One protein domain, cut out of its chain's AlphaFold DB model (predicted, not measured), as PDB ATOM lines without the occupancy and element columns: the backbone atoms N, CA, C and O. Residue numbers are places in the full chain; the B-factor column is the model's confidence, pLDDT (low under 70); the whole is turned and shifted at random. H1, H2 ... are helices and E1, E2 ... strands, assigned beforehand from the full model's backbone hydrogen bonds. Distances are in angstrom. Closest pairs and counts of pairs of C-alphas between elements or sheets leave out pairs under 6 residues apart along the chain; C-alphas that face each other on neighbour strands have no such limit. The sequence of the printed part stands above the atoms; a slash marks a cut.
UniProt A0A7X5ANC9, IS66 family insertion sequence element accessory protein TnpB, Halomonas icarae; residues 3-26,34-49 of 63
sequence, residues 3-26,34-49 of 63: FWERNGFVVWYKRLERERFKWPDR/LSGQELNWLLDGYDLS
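What this domain is: This is residues 3 to 26 and 34 to 49 of the 63 residues of the protein "IS66 family insertion sequence element accessory protein TnpB" of Halomonas icarae (UniProt A0A7X5ANC9). A small two-strand hairpin, E1 and E2, forms an arm at one end of a loose model, and one short helix, H1, lies toward the other end. Residues 12 to 26, with no named element, run from the hairpin and fold back past H1; residues 4 to 10 stick out. The printed part has 40 residues, in the order E1, E2, H1; the sheet is antiparallel, the class mixed, with 16 residues in named elements, under half. It is loose, with a radius of gyration of the C-alphas of 12.3 A and spans of 34 by 24 by 17 A.

How they stand to each other: E1, residues 3 to 5, and E2, residues 8 to 11, form a hairpin through a tight link, antiparallel at 139 degrees. N 5 and O 8 are 2.8 A apart, within hydrogen-bond range. H1, residues 36 to 44, is apart from E1; its O i to N i+4 pairs are all within hydrogen-bond range.

Where its parts are: E1 spans 6.5 A from C-alpha 3 at (-39.330, -13.976, 13.715), E2 9.9 A. H1 spans 12.4 A, ending at C-alpha 44 (-48.520, -17.717, -2.788).

The domain as a whole: Residues 27 to 33 are not printed; C-alphas 26 and 34 are 13.4 A apart across this cut. Residues 25 to 26 have pLDDT under 70.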
ATOM      1  N   PHE A   3     -39.824 -12.852  12.923       90.88
ATOM      2  CA  PHE A   3     -39.330 -13.976  13.715       90.88
ATOM      3  C   PHE A   3     -37.929 -13.691  14.250       90.88
ATOM      4  O   PHE A   3     -37.211 -12.844  13.722       90.88
ATOM      5  N   TRP A   4     -37.560 -14.365  15.336       92.12
ATOM      6  CA  TRP A   4     -36.235 -14.265  15.939       92.12
ATOM      7  C   TRP A   4     -35.329 -15.355  15.373       92.12
ATOM      8  O   TRP A   4     -35.684 -16.532  15.395       92.12
ATOM      9  N   GLU A   5     -34.151 -14.974  14.893       94.56
ATOM     10  CA  GLU A   5     -33.127 -15.897  14.422       94.56
ATOM     11  C   GLU A   5     -31.819 -15.630  15.170       94.56
ATOM     12  O   GLU A   5     -31.219 -14.563  15.044       94.56
ATOM     13  N   ARG A   6     -31.381 -16.626  15.955       93.44
ATOM     14  CA  ARG A   6     -30.184 -16.606  16.820       93.44
ATOM     15  C   ARG A   6     -30.164 -15.426  17.796       93.44
ATOM     16  O   ARG A   6     -30.527 -15.582  18.956       93.44
ATOM     17  N   ASN A   7     -29.710 -14.275  17.327       94.81
ATOM     18  CA  ASN A   7     -29.405 -13.069  18.080       94.81
ATOM     19  C   ASN A   7     -30.012 -11.803  17.444       94.81
ATOM     20  O   ASN A   7     -29.611 -10.697  17.804       94.81
ATOM     21  N   GLY A   8     -30.967 -11.947  16.519       94.19
ATOM     22  CA  GLY A   8     -31.643 -10.813  15.897       94.19
ATOM     23  C   GLY A   8     -33.064 -11.108  15.425       94.19
ATOM     24  O   GLY A   8     -33.498 -12.255  15.336       94.19
ATOM     25  N   PHE A   9     -33.793 -10.038  15.109       95.38
ATOM     26  CA  PHE A   9     -35.104 -10.118  14.475       95.38
ATOM     27  C   PHE A   9     -34.970 -10.086  12.955       95.38
ATOM     28  O   PHE A   9     -34.298  -9.220  12.398       95.38
ATOM     29  N   VAL A  10     -35.684 -10.988  12.292       94.25
ATOM     30  CA  VAL A  10     -35.859 -11.007  10.844       94.25
ATOM     31  C   VAL A  10     -37.265 -10.529  10.516       94.25
ATOM     32  O   VAL A  10     -38.261 -11.065  11.011       94.25
ATOM     33  N   VAL A  11     -37.345  -9.516   9.653       92.94
ATOM     34  CA  VAL A  11     -38.600  -9.024   9.086       92.94
ATOM     35  C   VAL A  11     -38.664  -9.439   7.629       92.94
ATOM     36  O   VAL A  11     -37.829  -9.047   6.819       92.94
ATOM     37  N   TRP A  12     -39.697 -10.196   7.289       88.88
ATOM     38  CA  TRP A  12     -40.014 -10.544   5.914       88.88
ATOM     39  C   TRP A  12     -41.321  -9.872   5.496       88.88
ATOM     40  O   TRP A  12     -42.362 -10.059   6.139       88.88
ATOM     41  N   TYR A  13     -41.270  -9.082   4.424       88.25
ATOM     42  CA  TYR A  13     -42.392  -8.292   3.925       88.25
ATOM     43  C   TYR A  13     -42.717  -8.673   2.479       88.25
ATOM     44  O   TYR A  13     -41.920  -8.441   1.574       88.25
ATOM     45  N   LYS A  14     -43.910  -9.234   2.262       84.69
ATOM     46  CA  LYS A  14     -44.490  -9.484   0.937       84.69
ATOM     47  C   LYS A  14     -45.820  -8.754   0.862       84.69
ATOM     48  O   LYS A  14     -46.669  -8.921   1.737       84.69
ATOM     49  N   ARG A  15     -45.990  -7.945  -0.181       84.19
ATOM     50  CA  ARG A  15     -47.218  -7.200  -0.454       84.19
ATOM     51  C   ARG A  15     -47.863  -7.750  -1.717       84.19
ATOM     52  O   ARG A  15     -47.201  -7.879  -2.739       84.19
ATOM     53  N   LEU A  16     -49.154  -8.043  -1.633       83.69
ATOM     54  CA  LEU A  16     -49.983  -8.338  -2.794       83.69
ATOM     55  C   LEU A  16     -50.582  -7.020  -3.298       83.69
ATOM     56  O   LEU A  16     -51.110  -6.237  -2.509       83.69
ATOM     57  N   GLU A  17     -50.467  -6.740  -4.595       84.31
ATOM     58  CA  GLU A  17     -50.929  -5.461  -5.156       84.31
ATOM     59  C   GLU A  17     -52.444  -5.411  -5.373       84.31
ATOM     60  O   GLU A  17     -53.047  -4.344  -5.270       84.31
ATOM     61  N   ARG A  18     -53.059  -6.560  -5.667       85.88
ATOM     62  CA  ARG A  18     -54.481  -6.661  -6.043       85.88
ATOM     63  C   ARG A  18     -55.301  -7.570  -5.136       85.88
ATOM     64  O   ARG A  18     -56.523  -7.468  -5.129       85.88
ATOM     65  N   GLU A  19     -54.644  -8.438  -4.380       85.69
ATOM     66  CA  GLU A  19     -55.291  -9.486  -3.592       85.69
ATOM     67  C   GLU A  19     -54.876  -9.419  -2.121       85.69
ATOM     68  O   GLU A  19     -54.094  -8.559  -1.708       85.69
ATOM     69  N   ARG A  20     -55.445 -10.306  -1.305       81.88
ATOM     70  CA  ARG A  20     -55.145 -10.437   0.122       81.88
ATOM     71  C   ARG A  20     -54.824 -11.890   0.430       81.88
ATOM     72  O   ARG A  20     -55.408 -12.786  -0.168       81.88
ATOM     73  N   PHE A  21     -53.935 -12.108   1.393       84.88
ATOM     74  CA  PHE A  21     -53.697 -13.444   1.922       84.88
ATOM     75  C   PHE A  21     -54.970 -13.957   2.589       84.88
ATOM     76  O   PHE A  21     -55.566 -13.259   3.415       84.88
ATOM     77  N   LYS A  22     -55.377 -15.172   2.232       81.56
ATOM     78  CA  LYS A  22     -56.491 -15.860   2.874       81.56
ATOM     79  C   LYS A  22     -55.986 -16.570   4.115       81.56
ATOM     80  O   LYS A  22     -55.546 -17.714   4.058       81.56
ATOM     81  N   TRP A  23     -55.990 -15.844   5.226       82.44
ATOM     82  CA  TRP A  23     -55.672 -16.444   6.511       82.44
ATOM     83  C   TRP A  23     -56.741 -17.493   6.853       82.44
ATOM     84  O   TRP A  23     -57.912 -17.246   6.590       82.44
ATOM     85  N   PRO A  24     -56.380 -18.670   7.385       77.00
ATOM     86  CA  PRO A  24     -57.371 -19.668   7.760       77.00
ATOM     87  C   PRO A  24     -58.315 -19.116   8.842       77.00
ATOM     88  O   PRO A  24     -57.889 -18.807   9.949       77.00
ATOM     89  N   ASP A  25     -59.603 -19.006   8.509       68.38
ATOM     90  CA  ASP A  25     -60.632 -18.404   9.375       68.38
ATOM     91  C   ASP A  25     -61.126 -19.355  10.479       68.38
ATOM     92  O   ASP A  25     -61.731 -18.939  11.466       68.38
ATOM     93  N   ARG A  26     -60.912 -20.662  10.294       62.94
ATOM     94  CA  ARG A  26     -61.326 -21.723  11.221       62.94
ATOM     95  C   ARG A  26     -60.109 -22.319  11.899       62.94
ATOM     96  O   ARG A  26     -59.695 -23.431  11.579       62.94
ATOM     97  N   LEU A  34     -48.518 -24.476  11.019       86.31
ATOM     98  CA  LEU A  34     -48.335 -24.746   9.594       86.31
ATOM     99  C   LEU A  34     -46.971 -25.393   9.369       86.31
ATOM    100  O   LEU A  34     -45.970 -24.993   9.966       86.31
ATOM    101  N   SER A  35     -46.921 -26.357   8.462       88.69
ATOM    102  CA  SER A  35     -45.678 -26.811   7.851       88.69
ATOM    103  C   SER A  35     -45.067 -25.704   6.984       88.69
ATOM    104  O   SER A  35     -45.749 -24.781   6.529       88.69
ATOM    105  N   GLY A  36     -43.768 -25.809   6.686       88.62
ATOM    106  CA  GLY A  36     -43.111 -24.869   5.769       88.62
ATOM    107  C   GLY A  36     -43.751 -24.843   4.374       88.62
ATOM    108  O   GLY A  36     -43.765 -23.804   3.720       88.62
ATOM    109  N   GLN A  37     -44.330 -25.964   3.931       89.50
ATOM    110  CA  GLN A  37     -45.041 -26.041   2.656       89.50
ATOM    111  C   GLN A  37     -46.372 -25.284   2.694       89.50
ATOM    112  O   GLN A  37     -46.642 -24.492   1.796       89.50
ATOM    113  N   GLU A  38     -47.175 -25.471   3.743       87.62
ATOM    114  CA  GLU A  38     -48.440 -24.743   3.909       87.62
ATOM    115  C   GLU A  38     -48.208 -23.242   4.071       87.62
ATOM    116  O   GLU A  38     -48.945 -22.433   3.508       87.62
ATOM    117  N   LEU A  39     -47.135 -22.855   4.770       88.12
ATOM    118  CA  LEU A  39     -46.725 -21.458   4.826       88.12
ATOM    119  C   LEU A  39     -46.424 -20.915   3.423       88.12
ATOM    120  O   LEU A  39     -46.918 -19.848   3.079       88.12
ATOM    121  N   ASN A  40     -45.673 -21.641   2.592       89.12
ATOM    122  CA  ASN A  40     -45.399 -21.206   1.218       89.12
ATOM    123  C   ASN A  40     -46.682 -21.062   0.389       89.12
ATOM    124  O   ASN A  40     -46.866 -20.037  -0.259       89.12
ATOM    125  N   TRP A  41     -47.608 -22.020   0.468       88.19
ATOM    126  CA  TRP A  41     -48.899 -21.922  -0.217       88.19
ATOM    127  C   TRP A  41     -49.705 -20.700   0.219       88.19
ATOM    128  O   TRP A  41     -50.222 -19.972  -0.627       88.19
ATOM    129  N   LEU A  42     -49.757 -20.420   1.522       87.25
ATOM    130  CA  LEU A  42     -50.388 -19.208   2.030       87.25
ATOM    131  C   LEU A  42     -49.729 -17.952   1.452       87.25
ATOM    132  O   LEU A  42     -50.420 -17.030   1.020       87.25
ATOM    133  N   LEU A  43     -48.395 -17.917   1.418       86.94
ATOM    134  CA  LEU A  43     -47.637 -16.802   0.854       86.94
ATOM    135  C   LEU A  43     -47.828 -16.662  -0.659       86.94
ATOM    136  O   LEU A  43     -47.669 -15.558  -1.178       86.94
ATOM    137  N   ASP A  44     -48.174 -17.731  -1.364       87.44
ATOM    138  CA  ASP A  44     -48.520 -17.717  -2.788       87.44
ATOM    139  C   ASP A  44     -49.995 -17.371  -3.047       87.44
ATOM    140  O   ASP A  44     -50.379 -17.164  -4.196       87.44
ATOM    141  N   GLY A  45     -50.802 -17.220  -1.990       83.69
ATOM    142  CA  GLY A  45     -52.202 -16.795  -2.063       83.69
ATOM    143  C   GLY A  45     -53.219 -17.939  -2.043       83.69
ATOM    144  O   GLY A  45     -54.411 -17.690  -2.227       83.69
ATOM    145  N   TYR A  46     -52.787 -19.178  -1.800       84.69
ATOM    146  CA  TYR A  46     -53.696 -20.318  -1.693       84.69
ATOM    147  C   TYR A  46     -54.538 -20.268  -0.417       84.69
ATOM    148  O   TYR A  46     -54.110 -19.811   0.644       84.69
ATOM    149  N   ASP A  47     -55.754 -20.794  -0.535       82.94
ATOM    150  CA  ASP A  47     -56.686 -20.952   0.571       82.94
ATOM    151  C   ASP A  47     -56.426 -22.279   1.293       82.94
ATOM    152  O   ASP A  47     -56.892 -23.337   0.864       82.94
ATOM    153  N   LEU A  48     -55.685 -22.222   2.400       80.38
ATOM    154  CA  LEU A  48     -55.361 -23.409   3.198       80.38
ATOM    155  C   LEU A  48     -56.609 -24.103   3.761       80.38
ATOM    156  O   LEU A  48     -56.613 -25.319   3.934       80.38
ATOM    157  N   SER A  49     -57.696 -23.362   4.005       75.19
ATOM    158  CA  SER A  49     -58.938 -23.940   4.532       75.19
ATOM    159  C   SER A  49     -59.653 -24.835   3.507       75.19
ATOM    160  O   SER A  49     -60.374 -25.767   3.882       75.19
TER     161      SER A  49